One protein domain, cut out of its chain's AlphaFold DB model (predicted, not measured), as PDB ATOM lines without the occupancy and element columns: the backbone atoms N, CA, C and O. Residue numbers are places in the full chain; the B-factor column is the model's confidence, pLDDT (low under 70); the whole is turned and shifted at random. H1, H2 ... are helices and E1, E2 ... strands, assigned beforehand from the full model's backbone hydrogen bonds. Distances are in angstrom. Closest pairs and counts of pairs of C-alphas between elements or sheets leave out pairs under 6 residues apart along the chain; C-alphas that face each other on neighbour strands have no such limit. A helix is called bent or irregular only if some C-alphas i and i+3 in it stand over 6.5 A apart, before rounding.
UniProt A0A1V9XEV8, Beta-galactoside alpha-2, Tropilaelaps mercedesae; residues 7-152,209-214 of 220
ATOM      1  N   GLY A   7     150.816 177.961 263.841       98.62
ATOM      2  CA  GLY A   7     150.444 179.053 262.947       98.62
ATOM      3  C   GLY A   7     149.118 178.848 262.219       98.62
ATOM      4  O   GLY A   7     148.279 179.747 262.220       98.62
ATOM      5  N   ALA A   8     148.887 177.648 261.680       98.56
ATOM      6  CA  ALA A   8     147.629 177.318 261.010       98.56
ATOM      7  C   ALA A   8     146.428 177.331 261.973       98.56
ATOM      8  O   ALA A   8     145.345 177.774 261.603       98.56
ATOM      9  N   GLU A   9     146.618 176.881 263.218       98.31
ATOM     10  CA  GLU A   9     145.567 176.929 264.239       98.31
ATOM     11  C   GLU A   9     145.252 178.373 264.647       98.31
ATOM     12  O   GLU A   9     144.084 178.741 264.751       98.31
ATOM     13  N   ILE A  10     146.279 179.203 264.844       98.69
ATOM     14  CA  ILE A  10     146.115 180.621 265.186       98.69
ATOM     15  C   ILE A  10     145.334 181.338 264.079       98.69
ATOM     16  O   ILE A  10     144.340 182.007 264.367       98.69
ATOM     17  N   ASP A  11     145.728 181.145 262.820       98.69
ATOM     18  CA  ASP A  11     145.110 181.807 261.670       98.69
ATOM     19  C   ASP A  11     143.692 181.301 261.350       98.69
ATOM     20  O   ASP A  11     142.971 181.976 260.614       98.69
ATOM     21  N   ALA A  12     143.258 180.175 261.923       98.38
ATOM     22  CA  ALA A  12     141.895 179.662 261.777       98.38
ATOM     23  C   ALA A  12     140.848 180.428 262.615       98.38
ATOM     24  O   ALA A  12     139.652 180.193 262.460       98.38
ATOM     25  N   ASN A  13     141.271 181.342 263.496       98.38
ATOM     26  CA  ASN A  13     140.367 182.132 264.335       98.38
ATOM     27  C   ASN A  13     139.819 183.364 263.596       98.38
ATOM     28  O   ASN A  13     140.497 183.957 262.755       98.38
ATOM     29  N   ASP A  14     138.618 183.820 263.964       98.25
ATOM     30  CA  ASP A  14     138.015 185.034 263.389       98.25
ATOM     31  C   ASP A  14     138.878 186.281 263.646       98.25
ATOM     32  O   ASP A  14     139.061 187.120 262.762       98.25
ATOM     33  N   ALA A  15     139.458 186.360 264.848       98.44
ATOM     34  CA  ALA A  15     140.328 187.438 265.295       98.44
ATOM     35  C   ALA A  15     141.619 186.895 265.925       98.44
ATOM     36  O   ALA A  15     141.601 185.958 266.721       98.44
ATOM     37  N   VAL A  16     142.736 187.550 265.606       98.75
ATOM     38  CA  VAL A  16     144.068 187.301 266.177       98.75
ATOM     39  C   VAL A  16     144.598 188.596 266.788       98.75
ATOM     40  O   VAL A  16     144.722 189.607 266.084       98.75
ATOM     41  N   LEU A  17     144.899 188.565 268.089       98.88
ATOM     42  CA  LEU A  17     145.494 189.675 268.832       98.88
ATOM     43  C   LEU A  17     146.988 189.426 269.059       98.88
ATOM     44  O   LEU A  17     147.380 188.333 269.466       98.88
ATOM     45  N   ARG A  18     147.819 190.445 268.824       98.81
ATOM     46  CA  ARG A  18     149.270 190.410 269.078       98.81
ATOM     47  C   ARG A  18     149.710 191.551 269.993       98.81
ATOM     48  O   ARG A  18     148.931 192.453 270.296       98.81
ATOM     49  N   PHE A  19     150.964 191.515 270.434       98.75
ATOM     50  CA  PHE A  19     151.502 192.467 271.408       98.75
ATOM     51  C   PHE A  19     152.691 193.233 270.839       98.75
ATOM     52  O   PHE A  19     153.543 192.648 270.169       98.75
ATOM     53  N   ASN A  20     152.764 194.530 271.135       98.44
ATOM     54  CA  ASN A  20     153.912 195.394 270.864       98.44
ATOM     55  C   ASN A  20     154.434 195.246 269.426       98.44
ATOM     56  O   ASN A  20     153.651 195.335 268.486       98.44
ATOM     57  N   ASN A  21     155.727 194.996 269.231       98.00
ATOM     58  CA  ASN A  21     156.362 194.824 267.925       98.00
ATOM     59  C   ASN A  21     156.459 193.357 267.465       98.00
ATOM     60  O   ASN A  21     157.231 193.052 266.563       98.00
ATOM     61  N   ALA A  22     155.687 192.438 268.059       98.25
ATOM     62  CA  ALA A  22     155.750 191.023 267.705       98.25
ATOM     63  C   ALA A  22     155.323 190.794 266.233       98.25
ATOM     64  O   ALA A  22     154.157 191.075 265.902       98.25
ATOM     65  N   PRO A  23     156.224 190.308 265.352       97.94
ATOM     66  CA  PRO A  23     155.957 190.146 263.928       97.94
ATOM     67  C   PRO A  23     155.141 188.883 263.637       97.94
ATOM     68  O   PRO A  23     155.136 187.933 264.419       97.94
ATOM     69  N   ALA A  24     154.465 188.858 262.494       97.62
ATOM     70  CA  ALA A  24     153.701 187.711 262.010       97.62
ATOM     71  C   ALA A  24     154.113 187.373 260.574       97.62
ATOM     72  O   ALA A  24     154.631 188.231 259.860       97.62
ATOM     73  N   GLY A  25     153.862 186.138 260.147       97.25
ATOM     74  CA  GLY A  25     154.207 185.683 258.804       97.25
ATOM     75  C   GLY A  25     155.712 185.472 258.609       97.25
ATOM     76  O   GLY A  25     156.466 185.291 259.570       97.25
ATOM     77  N   GLY A  26     156.145 185.463 257.344       96.75
ATOM     78  CA  GLY A  26     157.545 185.258 256.966       96.75
ATOM     79  C   GLY A  26     158.145 184.002 257.605       96.75
ATOM     80  O   GLY A  26     157.511 182.948 257.635       96.75
ATOM     81  N   ALA A  27     159.346 184.137 258.175       96.94
ATOM     82  CA  ALA A  27     160.060 183.042 258.836       96.94
ATOM     83  C   ALA A  27     159.354 182.484 260.088       96.94
ATOM     84  O   ALA A  27     159.708 181.405 260.550       96.94
ATOM     85  N   PHE A  28     158.363 183.192 260.641       98.00
ATOM     86  CA  PHE A  28     157.632 182.762 261.837       98.00
ATOM     87  C   PHE A  28     156.250 182.185 261.521       98.00
ATOM     88  O   PHE A  28     155.578 181.711 262.436       98.00
ATOM     89  N   ALA A  29     155.804 182.225 260.258       98.38
ATOM     90  CA  ALA A  29     154.429 181.900 259.867       98.38
ATOM     91  C   ALA A  29     153.972 180.523 260.365       98.38
ATOM     92  O   ALA A  29     152.849 180.384 260.842       98.38
ATOM     93  N   GLU A  30     154.854 179.528 260.305       98.56
ATOM     94  CA  GLU A  30     154.571 178.163 260.750       98.56
ATOM     95  C   GLU A  30     154.245 178.087 262.251       98.56
ATOM     96  O   GLU A  30     153.364 177.339 262.668       98.56
ATOM     97  N   ASP A  31     154.900 178.913 263.065       98.62
ATOM     98  CA  ASP A  31     154.771 178.900 264.519       98.62
ATOM     99  C   ASP A  31     153.719 179.870 265.048       98.62
ATOM    100  O   ASP A  31     153.068 179.590 266.051       98.62
ATOM    101  N   VAL A  32     153.582 181.039 264.420       98.56
ATOM    102  CA  VAL A  32     152.790 182.148 264.975       98.56
ATOM    103  C   VAL A  32     151.673 182.615 264.055       98.56
ATOM    104  O   VAL A  32     150.921 183.502 264.457       98.56
ATOM    105  N   GLY A  33     151.561 182.058 262.850       98.62
ATOM    106  CA  GLY A  33     150.603 182.480 261.832       98.62
ATOM    107  C   GLY A  33     151.009 183.790 261.158       98.62
ATOM    108  O   GLY A  33     152.014 184.418 261.510       98.62
ATOM    109  N   ALA A  34     150.216 184.218 260.184       98.25
ATOM    110  CA  ALA A  34     150.410 185.450 259.427       98.25
ATOM    111  C   ALA A  34     149.347 186.517 259.726       98.25
ATOM    112  O   ALA A  34     149.578 187.698 259.463       98.25
ATOM    113  N   ARG A  35     148.196 186.147 260.303       98.25
ATOM    114  CA  ARG A  35     147.088 187.087 260.514       98.25
ATOM    115  C   ARG A  35     147.287 187.921 261.776       98.25
ATOM    116  O   ARG A  35     147.748 187.440 262.812       98.25
ATOM    117  N   THR A  36     146.907 189.191 261.697       98.69
ATOM    118  CA  THR A  36     146.765 190.097 262.843       98.69
ATOM    119  C   THR A  36     145.519 190.931 262.608       98.69
ATOM    120  O   THR A  36     145.346 191.474 261.526       98.69
ATOM    121  N   THR A  37     144.650 191.009 263.607       98.69
ATOM    122  CA  THR A  37     143.426 191.833 263.558       98.69
ATOM    123  C   THR A  37     143.446 192.918 264.621       98.69
ATOM    124  O   THR A  37     142.944 194.010 264.397       98.69
ATOM    125  N   HIS A  38     144.062 192.615 265.767       98.75
ATOM    126  CA  HIS A  38     144.164 193.509 266.904       98.75
ATOM    127  C   HIS A  38     145.600 193.532 267.411       98.75
ATOM    128  O   HIS A  38     146.313 192.523 267.342       98.75
ATOM    129  N   ARG A  39     146.014 194.655 267.989       98.81
ATOM    130  CA  ARG A  39     147.311 194.756 268.649       98.81
ATOM    131  C   ARG A  39     147.231 195.596 269.912       98.81
ATOM    132  O   ARG A  39     146.781 196.734 269.869       98.81
ATOM    133  N   VAL A  40     147.702 195.043 271.027       98.88
ATOM    134  CA  VAL A  40     147.942 195.829 272.244       98.88
ATOM    135  C   VAL A  40     149.372 196.339 272.204       98.88
ATOM    136  O   VAL A  40     150.303 195.545 272.067       98.88
ATOM    137  N   VAL A  41     149.548 197.648 272.327       98.75
ATOM    138  CA  VAL A  41     150.858 198.300 272.361       98.75
ATOM    139  C   VAL A  41     150.981 199.131 273.631       98.75
ATOM    140  O   VAL A  41     150.029 199.799 274.033       98.75
ATOM    141  N   ASN A  42     152.138 199.078 274.285       98.44
ATOM    142  CA  ASN A  42     152.434 200.032 275.349       98.44
ATOM    143  C   ASN A  42     152.822 201.399 274.760       98.44
ATOM    144  O   ASN A  42     153.086 201.539 273.562       98.44
ATOM    145  N   SER A  43     152.879 202.412 275.611       98.12
ATOM    146  CA  SER A  43     153.218 203.780 275.231       98.12
ATOM    147  C   SER A  43     154.652 203.940 274.714       98.12
ATOM    148  O   SER A  43     154.901 204.850 273.924       98.12
ATOM    149  N   GLN A  44     155.582 203.027 275.029       97.69
ATOM    150  CA  GLN A  44     156.928 203.034 274.432       97.69
ATOM    151  C   GLN A  44     156.887 202.770 272.929       97.69
ATOM    152  O   GLN A  44     157.592 203.444 272.186       97.69
ATOM    153  N   ILE A  45     156.032 201.850 272.468       98.00
ATOM    154  CA  ILE A  45     155.839 201.601 271.030       98.00
ATOM    155  C   ILE A  45     155.413 202.875 270.301       98.00
ATOM    156  O   ILE A  45     155.858 203.122 269.190       98.00
ATOM    157  N   VAL A  46     154.562 203.682 270.932       97.44
ATOM    158  CA  VAL A  46     153.986 204.896 270.337       97.44
ATOM    159  C   VAL A  46     154.963 206.080 270.346       97.44
ATOM    160  O   VAL A  46     154.830 206.996 269.533       97.44
ATOM    161  N   THR A  47     155.931 206.079 271.262       96.50
ATOM    162  CA  THR A  47     156.801 207.237 271.536       96.50
ATOM    163  C   THR A  47     158.233 207.064 271.062       96.50
ATOM    164  O   THR A  47     158.885 208.057 270.742       96.50
ATOM    165  N   LYS A  48     158.744 205.832 271.007       97.06
ATOM    166  CA  LYS A  48     160.141 205.586 270.667       97.06
ATOM    167  C   LYS A  48     160.328 205.338 269.162       97.06
ATOM    168  O   LYS A  48     159.591 204.536 268.581       97.06
ATOM    169  N   PRO A  49     161.311 205.995 268.518       95.38
ATOM    170  CA  PRO A  49     161.468 205.973 267.065       95.38
ATOM    171  C   PRO A  49     161.838 204.595 266.506       95.38
ATOM    172  O   PRO A  49     161.470 204.289 265.377       95.38
ATOM    173  N   GLU A  50     162.514 203.734 267.273       96.19
ATOM    174  CA  GLU A  50     162.941 202.405 266.814       96.19
ATOM    175  C   GLU A  50     161.786 201.461 266.456       96.19
ATOM    176  O   GLU A  50     162.001 200.463 265.768       96.19
ATOM    177  N   PHE A  51     160.567 201.752 266.916       97.12
ATOM    178  CA  PHE A  51     159.393 200.955 266.577       97.12
ATOM    179  C   PHE A  51     158.718 201.401 265.287       97.12
ATOM    180  O   PHE A  51     157.880 200.657 264.788       97.12
ATOM    181  N   ASP A  52     159.070 202.575 264.754       96.81
ATOM    182  CA  ASP A  52     158.478 203.125 263.536       96.81
ATOM    183  C   ASP A  52     156.940 203.037 263.557       96.81
ATOM    184  O   ASP A  52     156.294 202.448 262.689       96.81
ATOM    185  N   PHE A  53     156.335 203.550 264.635       97.12
ATOM    186  CA  PHE A  53     154.905 203.372 264.885       97.12
ATOM    187  C   PHE A  53     154.056 203.841 263.704       97.12
ATOM    188  O   PHE A  53     153.073 203.182 263.365       97.12
ATOM    189  N   PHE A  54     154.431 204.958 263.079       95.31
ATOM    190  CA  PHE A  54     153.680 205.542 261.977       95.31
ATOM    191  C   PHE A  54     153.796 204.709 260.701       95.31
ATOM    192  O   PHE A  54     152.755 204.394 260.127       95.31
ATOM    193  N   ASP A  55     154.987 204.305 260.265       94.88
ATOM    194  CA  ASP A  55     155.148 203.758 258.913       94.88
ATOM    195  C   ASP A  55     155.244 202.228 258.874       94.88
ATOM    196  O   ASP A  55     154.920 201.614 257.851       94.88
ATOM    197  N   SER A  56     155.555 201.585 260.001       97.62
ATOM    198  CA  SER A  56     155.668 200.132 260.064       97.62
ATOM    199  C   SER A  56     154.340 199.431 259.731       97.62
ATOM    200  O   SER A  56     153.298 199.710 260.344       97.62
ATOM    201  N   PRO A  57     154.353 198.426 258.833       96.31
ATOM    202  CA  PRO A  57     153.155 197.675 258.463       96.31
ATOM    203  C   PRO A  57     152.577 196.866 259.633       96.31
ATOM    204  O   PRO A  57     151.415 196.465 259.583       96.31
ATOM    205  N   LEU A  58     153.346 196.650 260.710       97.38
ATOM    206  CA  LEU A  58     152.875 195.965 261.921       97.38
ATOM    207  C   LEU A  58     151.705 196.676 262.606       97.38
ATOM    208  O   LEU A  58     150.969 196.031 263.362       97.38
ATOM    209  N   TYR A  59     151.569 197.980 262.366       97.88
ATOM    210  CA  TYR A  59     150.586 198.851 262.996       97.88
ATOM    211  C   TYR A  59     149.578 199.408 261.990       97.88
ATOM    212  O   TYR A  59     148.965 200.423 262.279       97.88
ATOM    213  N   ARG A  60     149.403 198.820 260.801       96.50
ATOM    214  CA  ARG A  60     148.472 199.336 259.781       96.50
ATOM    215  C   ARG A  60     147.316 198.373 259.534       96.50
ATOM    216  O   ARG A  60     147.499 197.162 259.588       96.50
ATOM    217  N   ASN A  61     146.143 198.926 259.213       96.12
ATOM    218  CA  ASN A  61     144.929 198.180 258.846       96.12
ATOM    219  C   ASN A  61     144.491 197.139 259.895       96.12
ATOM    220  O   ASN A  61     144.026 196.052 259.552       96.12
ATOM    221  N   ILE A  62     144.662 197.473 261.173       97.75
ATOM    222  CA  ILE A  62     144.286 196.656 262.329       97.75
ATOM    223  C   ILE A  62     143.721 197.560 263.425       97.75
ATOM    224  O   ILE A  62     143.976 198.763 263.429       97.75
ATOM    225  N   SER A  63     143.021 196.975 264.391       98.44
ATOM    226  CA  SER A  63     142.591 197.690 265.592       98.44
ATOM    227  C   SER A  63     143.730 197.741 266.612       98.44
ATOM    228  O   SER A  63     144.322 196.714 266.954       98.44
ATOM    229  N   ILE A  64     144.049 198.923 267.132       98.69
ATOM    230  CA  ILE A  64     145.167 199.124 268.058       98.69
ATOM    231  C   ILE A  64     144.641 199.593 269.407       98.69
ATOM    232  O   ILE A  64     143.861 200.535 269.497       98.69
ATOM    233  N   LEU A  65     145.110 198.945 270.468       98.56
ATOM    234  CA  LEU A  65     144.863 199.329 271.847       98.56
ATOM    235  C   LEU A  65     146.169 199.826 272.470       98.56
ATOM    236  O   LEU A  65     147.070 199.031 272.740       98.56
ATOM    237  N   VAL A  66     146.259 201.131 272.703       98.69
ATOM    238  CA  VAL A  66     147.397 201.781 273.358       98.69
ATOM    239  C   VAL A  66     147.151 201.836 274.859       98.69
ATOM    240  O   VAL A  66     146.067 202.228 275.292       98.69
ATOM    241  N   TRP A  67     148.149 201.479 275.660       98.69
ATOM    242  CA  TRP A  67     148.102 201.658 277.108       98.69
ATOM    243  C   TRP A  67     149.384 202.314 277.626       98.69
ATOM    244  O   TRP A  67     150.473 202.050 277.120       98.69
ATOM    245  N   ASP A  68     149.237 203.156 278.644       98.31
ATOM    246  CA  ASP A  68     150.333 203.760 279.399       98.31
ATOM    247  C   ASP A  68     150.118 203.437 280.885       98.31
ATOM    248  O   ASP A  68     148.975 203.461 281.361       98.31
ATOM    249  N   PRO A  69     151.171 203.065 281.615       96.69
ATOM    250  CA  PRO A  69     151.107 202.907 283.061       96.69
ATOM    251  C   PRO A  69     150.766 204.225 283.779       96.69
ATOM    252  O   PRO A  69     151.137 205.314 283.365       96.69
ATOM    253  N   SER A  70     150.061 204.117 284.903       96.50
ATOM    254  CA  SER A  70     149.797 205.234 285.819       96.50
ATOM    255  C   SER A  70     150.077 204.796 287.245       96.50
ATOM    256  O   SER A  70     150.140 203.601 287.515       96.50
ATOM    257  N   VAL A  71     150.131 205.722 288.200       96.50
ATOM    258  CA  VAL A  71     150.239 205.353 289.620       96.50
ATOM    259  C   VAL A  71     148.919 204.734 290.121       96.50
ATOM    260  O   VAL A  71     147.829 205.127 289.692       96.50
ATOM    261  N   TYR A  72     148.996 203.753 291.032       96.69
ATOM    262  CA  TYR A  72     147.818 203.108 291.630       96.69
ATOM    263  C   TYR A  72     146.911 204.137 292.317       96.69
ATOM    264  O   TYR A  72     147.366 204.906 293.163       96.69
ATOM    265  N   ARG A  73     145.617 204.135 291.963       94.44
ATOM    266  CA  ARG A  73     144.591 205.091 292.443       94.44
ATOM    267  C   ARG A  73     144.894 206.571 292.155       94.44
ATOM    268  O   ARG A  73     144.275 207.444 292.758       94.44
ATOM    269  N   GLN A  74     145.803 206.862 291.225       95.75
ATOM    270  CA  GLN A  74     146.033 208.223 290.746       95.75
ATOM    271  C   GLN A  74     144.768 208.785 290.087       95.75
ATOM    272  O   GLN A  74     144.013 208.061 289.430       95.75
ATOM    273  N   GLN A  75     144.537 210.086 290.257       95.81
ATOM    274  CA  GLN A  75     143.487 210.781 289.520       95.81
ATOM    275  C   GLN A  75     143.859 210.913 288.036       95.81
ATOM    276  O   GLN A  75     145.033 211.000 287.677       95.81
ATOM    277  N   LEU A  76     142.844 210.903 287.167       96.44
ATOM    278  CA  LEU A  76     143.044 210.862 285.717       96.44
ATOM    279  C   LEU A  76     143.741 212.124 285.183       96.44
ATOM    280  O   LEU A  76     144.598 212.014 284.316       96.44
ATOM    281  N   ASP A  77     143.408 213.295 285.725       97.25
ATOM    282  CA  ASP A  77     144.053 214.576 285.414       97.25
ATOM    283  C   ASP A  77     145.563 214.530 285.680       97.25
ATOM    284  O   ASP A  77     146.347 214.979 284.852       97.25
ATOM    285  N   LYS A  78     145.988 213.896 286.778       97.62
ATOM    286  CA  LYS A  78     147.410 213.754 287.123       97.62
ATOM    287  C   LYS A  78     148.178 212.810 286.216       97.62
ATOM    288  O   LYS A  78     149.366 213.028 286.010       97.62
ATOM    289  N   TRP A  79     147.521 211.793 285.666       97.31
ATOM    290  CA  TRP A  79     148.129 210.974 284.619       97.31
ATOM    291  C   TRP A  79     148.196 211.726 283.283       97.31
ATOM    292  O   TRP A  79     149.206 211.645 282.602       97.31
ATOM    293  N   ILE A  80     147.171 212.510 282.930       96.38
ATOM    294  CA  ILE A  80     147.191 213.334 281.709       96.38
ATOM    295  C   ILE A  80     148.302 214.391 281.768       96.38
ATOM    296  O   ILE A  80     148.982 214.612 280.772       96.38
ATOM    297  N   GLU A  81     148.496 215.035 282.924       96.56
ATOM    298  CA  GLU A  81     149.563 216.023 283.141       96.56
ATOM    299  C   GLU A  81     150.968 215.407 283.059       96.56
ATOM    300  O   GLU A  81     151.907 216.091 282.657       96.56
ATOM    301  N   ASN A  82     151.127 214.144 283.468       96.19
ATOM    302  CA  ASN A  82     152.427 213.483 283.566       96.19
ATOM    303  C   ASN A  82     152.312 211.965 283.303       96.19
ATOM    304  O   ASN A  82     152.381 211.177 284.258       96.19
ATOM    305  N   PRO A  83     152.109 211.551 282.036       96.50
ATOM    306  CA  PRO A  83     152.121 210.140 281.653       96.50
ATOM    307  C   PRO A  83     153.547 209.573 281.743       96.50
ATOM    308  O   PRO A  83     154.518 210.330 281.746       96.50
ATOM    309  N   GLU A  84     153.703 208.247 281.811       94.25
ATOM    310  CA  GLU A  84     155.050 207.644 281.892       94.25
ATOM    311  C   GLU A  84     155.849 207.885 280.605       94.25
ATOM    312  O   GLU A  84     157.048 208.168 280.638       94.25
ATOM    313  N   HIS A  85     155.160 207.835 279.467       94.56
ATOM    314  CA  HIS A  85     155.683 208.271 278.183       94.56
ATOM    315  C   HIS A  85     154.726 209.286 277.558       94.56
ATOM    316  O   HIS A  85     153.514 209.090 277.607       94.56
ATOM    317  N   ASP A  86     155.252 210.343 276.929       92.31
ATOM    318  CA  ASP A  86     154.445 211.376 276.258       92.31
ATOM    319  C   ASP A  86     153.801 210.846 274.962       92.31
ATOM    320  O   ASP A  86     154.189 211.159 273.837       92.31
ATOM    321  N   LEU A  87     152.821 209.960 275.129       96.12
ATOM    322  CA  LEU A  87     152.113 209.292 274.049       96.12
ATOM    323  C   LEU A  87     151.093 210.195 273.357       96.12
ATOM    324  O   LEU A  87     150.696 209.894 272.232       96.12
ATOM    325  N   PHE A  88     150.625 211.259 274.020       97.44
ATOM    326  CA  PHE A  88     149.481 212.039 273.552       97.44
ATOM    327  C   PHE A  88     149.782 212.747 272.233       97.44
ATOM    328  O   PHE A  88     148.940 212.715 271.336       97.44
ATOM    329  N   ALA A  89     150.983 213.312 272.076       94.81
ATOM    330  CA  ALA A  89     151.392 213.964 270.834       94.81
ATOM    331  C   ALA A  89     151.299 213.002 269.633       94.81
ATOM    332  O   ALA A  89     150.566 213.269 268.677       94.81
ATOM    333  N   SER A  90     151.958 211.842 269.718       96.25
ATOM    334  CA  SER A  90     151.924 210.807 268.675       96.25
ATOM    335  C   SER A  90     150.519 210.238 268.459       96.25
ATOM    336  O   SER A  90     150.091 210.052 267.319       96.25
ATOM    337  N   TYR A  91     149.779 209.977 269.540       97.69
ATOM    338  CA  TYR A  91     148.429 209.423 269.479       97.69
ATOM    339  C   TYR A  91     147.466 210.358 268.739       97.69
ATOM    340  O   TYR A  91     146.785 209.938 267.801       97.69
ATOM    341  N   PHE A  92     147.417 211.636 269.126       97.38
ATOM    342  CA  PHE A  92     146.504 212.598 268.511       97.38
ATOM    343  C   PHE A  92     146.922 212.962 267.088       97.38
ATOM    344  O   PHE A  92     146.049 213.068 266.228       97.38
ATOM    345  N   LEU A  93     148.224 213.066 266.805       96.88
ATOM    346  CA  LEU A  93     148.712 213.252 265.438       96.88
ATOM    347  C   LEU A  93     148.263 212.098 264.528       96.88
ATOM    348  O   LEU A  93     147.747 212.326 263.435       96.88
ATOM    349  N   ARG A  94     148.376 210.850 264.994       96.69
ATOM    350  CA  ARG A  94     147.933 209.680 264.230       96.69
ATOM    351  C   ARG A  94     146.429 209.679 263.975       96.69
ATOM    352  O   ARG A  94     146.017 209.441 262.845       96.69
ATOM    353  N   ARG A  95     145.615 210.011 264.983       97.12
ATOM    354  CA  ARG A  95     144.155 210.157 264.822       97.12
ATOM    355  C   ARG A  95     143.773 211.258 263.827       97.12
ATOM    356  O   ARG A  95     142.725 211.145 263.203       97.12
ATOM    357  N   GLN A  96     144.589 212.304 263.675       97.38
ATOM    358  CA  GLN A  96     144.368 213.349 262.668       97.38
ATOM    359  C   GLN A  96     144.709 212.870 261.251       97.38
ATOM    360  O   GLN A  96     143.961 213.149 260.319       97.38
ATOM    361  N   ILE A  97     145.822 212.148 261.086       96.44
ATOM    362  CA  ILE A  97     146.287 211.666 259.774       96.44
ATOM    363  C   ILE A  97     145.450 210.470 259.286       96.44
ATOM    364  O   ILE A  97     145.227 210.318 258.087       96.44
ATOM    365  N   LEU A  98     144.980 209.622 260.206       96.81
ATOM    366  CA  LEU A  98     144.248 208.380 259.934       96.81
ATOM    367  C   LEU A  98     142.936 208.336 260.743       96.81
ATOM    368  O   LEU A  98     142.812 207.547 261.683       96.81
ATOM    369  N   PRO A  99     141.942 209.177 260.409       96.12
ATOM    370  CA  PRO A  99     140.719 209.303 261.210       96.12
ATOM    371  C   PRO A  99     139.901 208.004 261.293       96.12
ATOM    372  O   PRO A  99     139.303 207.720 262.337       96.12
ATOM    373  N   GLU A 100     139.936 207.193 260.232       96.12
ATOM    374  CA  GLU A 100     139.200 205.926 260.113       96.12
ATOM    375  C   GLU A 100     139.878 204.744 260.825       96.12
ATOM    376  O   GLU A 100     139.277 203.681 260.967       96.12
ATOM    377  N   GLU A 101     141.130 204.887 261.277       95.69
ATOM    378  CA  GLU A 101     141.821 203.807 261.985       95.69
ATOM    379  C   GLU A 101     141.208 203.584 263.372       95.69
ATOM    380  O   GLU A 101     141.061 204.526 264.155       95.69
ATOM    381  N   GLU A 102     140.915 202.333 263.731       97.50
ATOM    382  CA  GLU A 102     140.485 201.997 265.088       97.50
ATOM    383  C   GLU A 102     141.680 202.027 266.055       97.50
ATOM    384  O   GLU A 102     142.287 201.007 266.379       97.50
ATOM    385  N   LEU A 103     142.015 203.226 266.521       98.19
ATOM    386  CA  LEU A 103     143.065 203.484 267.499       98.19
ATOM    387  C   LEU A 103     142.424 203.882 268.835       98.19
ATOM    388  O   LEU A 103     141.838 204.957 268.965       98.19
ATOM    389  N   LEU A 104     142.516 202.983 269.814       98.00
ATOM    390  CA  LEU A 104     141.914 203.091 271.140       98.00
ATOM    391  C   LEU A 104     142.984 203.404 272.190       98.00
ATOM    392  O   LEU A 104     144.061 202.809 272.178       98.00
ATOM    393  N   LEU A 105     142.651 204.262 273.155       98.19
ATOM    394  CA  LEU A 105     143.468 204.531 274.338       98.19
ATOM    395  C   LEU A 105     142.812 203.926 275.582       98.19
ATOM    396  O   LEU A 105     141.638 204.175 275.862       98.19
ATOM    397  N   VAL A 106     143.564 203.121 276.329       98.00
ATOM    398  CA  VAL A 106     143.091 202.511 277.575       98.00
ATOM    399  C   VAL A 106     143.032 203.559 278.681       98.00
ATOM    400  O   VAL A 106     144.020 204.224 278.968       98.00
ATOM    401  N   ASP A 107     141.885 203.652 279.356       97.06
ATOM    402  CA  ASP A 107     141.779 204.384 280.620       97.06
ATOM    403  C   ASP A 107     142.661 203.693 281.678       97.06
ATOM    404  O   ASP A 107     142.387 202.528 282.004       97.06
ATOM    405  N   PRO A 108     143.671 204.372 282.251       96.94
ATOM    406  CA  PRO A 108     144.632 203.753 283.165       96.94
ATOM    407  C   PRO A 108     143.976 203.168 284.422       96.94
ATOM    408  O   PRO A 108     144.458 202.190 284.993       96.94
ATOM    409  N   ARG A 109     142.805 203.677 284.827       96.69
ATOM    410  CA  ARG A 109     142.041 203.115 285.951       96.69
ATOM    411  C   ARG A 109     141.551 201.702 285.650       96.69
ATOM    412  O   ARG A 109     141.338 200.923 286.572       96.69
ATOM    413  N   SER A 110     141.352 201.357 284.378       96.50
ATOM    414  CA  SER A 110     140.968 200.001 283.968       96.50
ATOM    415  C   SER A 110     142.114 199.007 284.145       96.50
ATOM    416  O   SER A 110     141.853 197.858 284.493       96.50
ATOM    417  N   LEU A 111     143.369 199.442 283.973       97.69
ATOM    418  CA  LEU A 111     144.549 198.614 284.244       97.69
ATOM    419  C   LEU A 111     144.593 198.217 285.719       97.69
ATOM    420  O   LEU A 111     144.782 197.049 286.050       97.69
ATOM    421  N   TRP A 112     144.325 199.181 286.601       97.88
ATOM    422  CA  TRP A 112     144.293 198.939 288.038       97.88
ATOM    423  C   TRP A 112     143.097 198.101 288.492       97.88
ATOM    424  O   TRP A 112     143.256 197.317 289.413       97.88
ATOM    425  N   ARG A 113     141.951 198.146 287.799       96.94
ATOM    426  CA  ARG A 113     140.850 197.194 288.052       96.94
ATOM    427  C   ARG A 113     141.218 195.757 287.684       96.94
ATOM    428  O   ARG A 113     140.810 194.831 288.373       96.94
ATOM    429  N   ILE A 114     141.972 195.560 286.598       97.06
ATOM    430  CA  ILE A 114     142.502 194.234 286.244       97.06
ATOM    431  C   ILE A 114     143.500 193.782 287.315       97.06
ATOM    432  O   ILE A 114     143.466 192.627 287.723       97.06
ATOM    433  N   TRP A 115     144.355 194.689 287.792       98.00
ATOM    434  CA  TRP A 115     145.294 194.403 288.872       98.00
ATOM    435  C   TRP A 115     144.588 194.030 290.181       98.00
ATOM    436  O   TRP A 115     144.929 193.004 290.758       98.00
ATOM    437  N   ASP A 116     143.579 194.799 290.608       97.25
ATOM    438  CA  ASP A 116     142.798 194.509 291.818       97.25
ATOM    439  C   ASP A 116     142.178 193.103 291.710       97.25
ATOM    440  O   ASP A 116     142.271 192.308 292.636       97.25
ATOM    441  N   PHE A 117     141.663 192.730 290.530       96.12
ATOM    442  CA  PHE A 117     141.150 191.378 290.297       96.12
ATOM    443  C   PHE A 117     142.231 190.287 290.395       96.12
ATOM    444  O   PHE A 117     141.937 189.180 290.848       96.12
ATOM    445  N   VAL A 118     143.470 190.559 289.973       97.00
ATOM    446  CA  VAL A 118     144.597 189.626 290.159       97.00
ATOM    447  C   VAL A 118     144.928 189.483 291.645       97.00
ATOM    448  O   VAL A 118     145.070 188.355 292.110       97.00
ATOM    449  N   ASP A 119     145.013 190.593 292.380       96.50
ATOM    450  CA  ASP A 119     145.332 190.619 293.814       96.50
ATOM    451  C   ASP A 119     144.258 189.904 294.648       96.50
ATOM    452  O   ASP A 119     144.581 188.979 295.392       96.50
ATOM    453  N   ASP A 120     142.973 190.188 294.404       95.88
ATOM    454  CA  ASP A 120     141.820 189.536 295.051       95.88
ATOM    455  C   ASP A 120     141.762 188.011 294.815       95.88
ATOM    456  O   ASP A 120     141.065 187.270 295.516       95.88
ATOM    457  N   ASN A 121     142.455 187.521 293.784       95.06
ATOM    458  CA  ASN A 121     142.523 186.107 293.421       95.06
ATOM    459  C   ASN A 121     143.885 185.469 293.707       95.06
ATOM    460  O   ASN A 121     144.082 184.292 293.382       95.06
ATOM    461  N   SER A 122     144.817 186.213 294.296       95.12
ATOM    462  CA  SER A 122     146.157 185.735 294.589       95.12
ATOM    463  C   SER A 122     146.247 185.226 296.031       95.12
ATOM    464  O   SER A 122     145.796 185.898 296.957       95.12
ATOM    465  N   PRO A 123     146.869 184.057 296.278       93.31
ATOM    466  CA  PRO A 123     147.150 183.601 297.640       93.31
ATOM    467  C   PRO A 123     148.300 184.380 298.303       93.31
ATOM    468  O   PRO A 123     148.556 184.194 299.491       93.31
ATOM    469  N   LEU A 124     149.028 185.201 297.539       92.62
ATOM    470  CA  LEU A 124     150.190 185.970 297.983       92.62
ATOM    471  C   LEU A 124     150.032 187.449 297.603       92.62
ATOM    472  O   LEU A 124     149.433 187.727 296.561       92.62
ATOM    473  N   PRO A 125     150.618 188.387 298.370       92.62
ATOM    474  CA  PRO A 125     150.589 189.805 298.024       92.62
ATOM    475  C   PRO A 125     151.132 190.062 296.618       92.62
ATOM    476  O   PRO A 125     152.234 189.615 296.283       92.62
ATOM    477  N   VAL A 126     150.382 190.805 295.805       96.12
ATOM    478  CA  VAL A 126     150.807 191.173 294.455       96.12
ATOM    479  C   VAL A 126     151.546 192.513 294.492       96.12
ATOM    480  O   VAL A 126     151.174 193.446 295.205       96.12
ATOM    481  N   ILE A 127     152.636 192.634 293.731       93.81
ATOM    482  CA  ILE A 127     153.342 193.912 293.583       93.81
ATOM    483  C   ILE A 127     152.476 194.903 292.801       93.81
ATOM    484  O   ILE A 127     151.904 194.553 291.769       93.81
ATOM    485  N   LYS A 128     152.400 196.154 293.269       95.50
ATOM    486  CA  LYS A 128     151.622 197.236 292.641       95.50
ATOM    487  C   LYS A 128     152.323 197.824 291.419       95.50
ATOM    488  O   LYS A 128     152.664 199.002 291.396       95.50
ATOM    489  N   ASN A 129     152.492 196.989 290.407       95.94
ATOM    490  CA  ASN A 129     152.828 197.377 289.047       95.94
ATOM    491  C   ASN A 129     151.665 196.979 288.131       95.94
ATOM    492  O   ASN A 129     150.952 196.021 288.440       95.94
ATOM    493  N   PRO A 130     151.447 197.693 287.020       95.81
ATOM    494  CA  PRO A 130     150.326 197.413 286.139       95.81
ATOM    495  C   PRO A 130     150.428 196.005 285.536       95.81
ATOM    496  O   PRO A 130     151.536 195.468 285.396       95.81
ATOM    497  N   PRO A 131     149.292 195.404 285.143       97.88
ATOM    498  CA  PRO A 131     149.284 194.098 284.503       97.88
ATOM    499  C   PRO A 131     150.102 194.069 283.212       97.88
ATOM    500  O   PRO A 131     150.270 195.092 282.540       97.88
ATOM    501  N   SER A 132     150.576 192.889 282.824       98.25
ATOM    502  CA  SER A 132     151.257 192.712 281.543       98.25
ATOM    503  C   SER A 132     150.343 193.050 280.359       98.25
ATOM    504  O   SER A 132     149.122 192.863 280.408       98.25
ATOM    505  N   SER A 133     150.933 193.464 279.228       98.44
ATOM    506  CA  SER A 133     150.174 193.619 277.974       98.44
ATOM    507  C   SER A 133     149.417 192.341 277.603       98.44
ATOM    508  O   SER A 133     148.316 192.431 277.068       98.44
ATOM    509  N   GLY A 134     149.970 191.171 277.949       98.38
ATOM    510  CA  GLY A 134     149.335 189.867 277.769       98.38
ATOM    511  C   GLY A 134     147.990 189.761 278.483       98.38
ATOM    512  O   GLY A 134     146.979 189.460 277.845       98.38
ATOM    513  N   LEU A 135     147.951 190.064 279.785       98.12
ATOM    514  CA  LEU A 135     146.707 190.015 280.552       98.12
ATOM    515  C   LEU A 135     145.721 191.117 280.136       98.12
ATOM    516  O   LEU A 135     144.518 190.858 280.057       98.12
ATOM    517  N   ILE A 136     146.210 192.314 279.790       98.56
ATOM    518  CA  ILE A 136     145.377 193.398 279.235       98.56
ATOM    519  C   ILE A 136     144.687 192.934 277.942       98.56
ATOM    520  O   ILE A 136     143.477 193.112 277.780       98.56
ATOM    521  N   GLY A 137     145.431 192.293 277.035       98.38
ATOM    522  CA  GLY A 137     144.885 191.738 275.795       98.38
ATOM    523  C   GLY A 137     143.885 190.615 276.040       98.38
ATOM    524  O   GLY A 137     142.831 190.593 275.402       98.38
ATOM    525  N   LEU A 138     144.152 189.727 277.002       97.88
ATOM    526  CA  LEU A 138     143.192 188.698 277.391       97.88
ATOM    527  C   LEU A 138     141.881 189.329 277.881       97.88
ATOM    528  O   LEU A 138     140.820 188.989 277.358       97.88
ATOM    529  N   ALA A 139     141.948 190.290 278.809       96.44
ATOM    530  CA  ALA A 139     140.781 191.008 279.330       96.44
ATOM    531  C   ALA A 139     139.991 191.726 278.216       96.44
ATOM    532  O   ALA A 139     138.755 191.722 278.204       96.44
ATOM    533  N   TYR A 140     140.694 192.302 277.238       97.19
ATOM    534  CA  TYR A 140     140.087 192.923 276.063       97.19
ATOM    535  C   TYR A 140     139.328 191.910 275.185       97.19
ATOM    536  O   TYR A 140     138.195 192.193 274.771       97.19
ATOM    537  N   MET A 141     139.923 190.738 274.928       97.56
ATOM    538  CA  MET A 141     139.374 189.710 274.035       97.56
ATOM    539  C   MET A 141     138.215 188.939 274.663       97.56
ATOM    540  O   MET A 141     137.196 188.748 274.005       97.56
ATOM    541  N   VAL A 142     138.291 188.555 275.942       95.00
ATOM    542  CA  VAL A 142     137.210 187.786 276.606       95.00
ATOM    543  C   VAL A 142     135.896 188.563 276.689       95.00
ATOM    544  O   VAL A 142     134.818 187.983 276.781       95.00
ATOM    545  N   ARG A 143     135.960 189.895 276.611       92.38
ATOM    546  CA  ARG A 143     134.784 190.771 276.598       92.38
ATOM    547  C   ARG A 143     134.152 190.918 275.207       92.38
ATOM    548  O   ARG A 143     133.017 191.390 275.118       92.38
ATOM    549  N   ARG A 144     134.846 190.503 274.142       93.94
ATOM    550  CA  ARG A 144     134.420 190.627 272.733       93.94
ATOM    551  C   ARG A 144     134.149 189.284 272.070       93.94
ATOM    552  O   ARG A 144     133.200 189.166 271.304       93.94
ATOM    553  N   CYS A 145     134.925 188.269 272.409       96.44
ATOM    554  CA  CYS A 145     134.845 186.945 271.818       96.44
ATOM    555  C   CYS A 145     134.080 185.988 272.735       96.44
ATOM    556  O   CYS A 145     134.108 186.105 273.961       96.44
ATOM    557  N   LYS A 146     133.388 185.016 272.135       95.44
ATOM    558  CA  LYS A 146     132.735 183.933 272.883       95.44
ATOM    559  C   LYS A 146     133.764 182.939 273.428       95.44
ATOM    560  O   LYS A 146     133.644 182.503 274.573       95.44
ATOM    561  N   TYR A 147     134.774 182.645 272.614       96.44
ATOM    562  CA  TYR A 147     135.897 181.773 272.929       96.44
ATOM    563  C   TYR A 147     137.202 182.517 272.671       96.44
ATOM    564  O   TYR A 147     137.309 183.247 271.687       96.44
ATOM    565  N   VAL A 148     138.173 182.348 273.562       98.19
ATOM    566  CA  VAL A 148     139.515 182.923 273.419       98.19
ATOM    567  C   VAL A 148     140.527 181.833 273.717       98.19
ATOM    568  O   VAL A 148     140.523 181.298 274.822       98.19
ATOM    569  N   SER A 149     141.399 181.531 272.758       98.25
ATOM    570  CA  SER A 149     142.598 180.724 272.987       98.25
ATOM    571  C   SER A 149     143.802 181.641 273.157       98.25
ATOM    572  O   SER A 149     143.971 182.612 272.419       98.25
ATOM    573  N   PHE A 150     144.628 181.351 274.156       98.31
ATOM    574  CA  PHE A 150     145.780 182.153 274.533       98.31
ATOM    575  C   PHE A 150     147.022 181.264 274.583       98.31
ATOM    576  O   PHE A 150     147.074 180.278 275.322       98.31
ATOM    577  N   TYR A 151     148.000 181.600 273.744       98.62
ATOM    578  CA  TYR A 151     149.125 180.732 273.416       98.62
ATOM    579  C   TYR A 151     150.419 181.194 274.089       98.62
ATOM    580  O   TYR A 151     150.746 182.378 274.077       98.62
ATOM    581  N   GLU A 152     151.141 180.239 274.671       98.25
ATOM    582  CA  GLU A 152     152.432 180.352 275.364       98.25
ATOM    583  C   GLU A 152     152.478 181.434 276.452       98.25
ATOM    584  O   GLU A 152     153.551 181.854 276.883       98.25
ATOM    585  N   ASN A 209     135.988 180.501 277.915       93.31
ATOM    586  CA  ASN A 209     134.628 180.759 277.476       93.31
ATOM    587  C   ASN A 209     134.089 181.955 278.260       93.31
ATOM    588  O   ASN A 209     134.036 181.926 279.494       93.31
ATOM    589  N   ARG A 210     133.649 182.996 277.548       87.31
ATOM    590  CA  ARG A 210     133.131 184.229 278.158       87.31
ATOM    591  C   ARG A 210     132.022 183.960 279.177       87.31
ATOM    592  O   ARG A 210     131.988 184.596 280.229       87.31
ATOM    593  N   TYR A 211     131.119 183.021 278.891       83.00
ATOM    594  CA  TYR A 211     130.007 182.711 279.794       83.00
ATOM    595  C   TYR A 211     130.481 182.117 281.123       83.00
ATOM    596  O   TYR A 211     129.908 182.428 282.169       83.00
ATOM    597  N   ASP A 212     131.526 181.293 281.092       79.12
ATOM    598  CA  ASP A 212     132.061 180.641 282.286       79.12
ATOM    599  C   ASP A 212     132.879 181.624 283.130       79.12
ATOM    600  O   ASP A 212     132.745 181.637 284.355       79.12
ATOM    601  N   MET A 213     133.630 182.526 282.483       74.31
ATOM    602  CA  MET A 213     134.356 183.600 283.170       74.31
ATOM    603  C   MET A 213     133.406 184.562 283.894       74.31
ATOM    604  O   MET A 213     133.536 184.765 285.100       74.31
ATOM    605  N   CYS A 214     132.382 185.080 283.207       68.00
ATOM    606  CA  CYS A 214     131.440 186.028 283.813       68.00
ATOM    607  C   CYS A 214     130.561 185.396 284.912       68.00
ATOM    608  O   CYS A 214     130.103 186.095 285.816       68.00
TER     609      CYS A 214
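What this domain is: This is residues 7 to 152 and 209 to 214 of the 220 residues of the protein "Beta-galactoside alpha-2" of Tropilaelaps mercedesae (UniProt A0A1V9XEV8). A twisted four-stranded parallel sheet, E1 to E4, makes the core, with helix H7 over one face and H5 over the other. H6 and H4 sit past the end where the strands finish, H1 and H2 pair up beyond the E1 edge, and strand E5 and short H8 sit beside H7, clear of the sheet. The 152 printed residues include eight named helices and five named strands, in the order H1 E1 H2 E2 H3 E3 H4 H5 E4 H6 H7 E5 H8; the class is mixed, helices and strands. The whole is compact, with a radius of gyration of the C-alphas of 16.3 A and spans of 42 by 41 by 25 A.

Where its parts are: The sheet is E1, residues 17 to 19, E2, residues 38 to 42, 13.5 A long, E3, residues 63 to 67, 13.4 A, and E4, residues 103 to 105. C-alpha 38 is at (144.164, 193.509, 266.904). The helices are H1, residues 7 to 11, H2, 26 to 32, H3, 43 to 47, H4, 76 to 81, H5, 87 to 97, 15.6 A, H6, 108 to 119, 16.9 A, H7, 133 to 142, 14.3 A, and H8, 210 to 214, which ends at C-alpha 214, (131.440, 186.028, 283.813). E5, residues 147 to 151, is 13.3 A long. H2 is irregular, with C-alphas 27 and 30 7.6 A apart.

How they stand to each other: N 18 and O 38 of E1 and E2 are 3.0 A apart, N 65 and O 39 of E3 and E2 2.8 A, and N 104 and O 64 of E4 and E3 2.8 A, each within hydrogen-bond range. Three strand-helix-strand units, parallel neighbour strands joined through helices, have right-handed crossovers: E1, H2, E2; E2, H3, E3; and E3, H4 H5, E4. H7 is on the sheet at a height of 8.9 A, over E2; its closest C-alphas to E2 are those of Gly 137 and Val 40, 6.2 A. H5 is on the opposite face at a height of 9.7 A. H3 only grazes the sheet and touches H5, closest C-alphas Thr 47 and Leu 87, 5.7 A. H6, with residues 111 to 114 alone, only just touches H7, with 3 pairs of C-alphas within 8 A, the closest Leu 111 and Ile 136, 7.3 A; they stand about perpendicular, at 90 degrees. H4 is close to but not clearly touching H6, closest C-alphas Leu 76 and Pro 108, 7.7 A. H1 touches H2, closest C-alphas Gly 7 and Val 32, 4.4 A. E5 pairs with no named strand; its closest C-alphas to H7 are those of Val 148 and Val 142, 6.3 A. H8 is close to but not clearly touching H7, closest C-alphas Arg 210 and Val 142, 5.6 A. Every O i to N i+4 pair is within hydrogen-bond range in H1, H3, H4, H5, H6, H7 and H8; in H2 1 of 3 is, beside 2 of 4 O i to N i+3 pairs.

The domain as a whole: The C-alphas farthest apart, Ile 97 and Pro 123, are 47.1 A apart. Residues 153 to 208 are not printed, and C-alphas 152 and 209 are 17.9 A apart across the cut. The links H3 to E3 and H6 to H7 are long, and residues 120 to 125 of the latter stand free. The mean pLDDT of the printed part is 96.5; residue 214 alone is under 70.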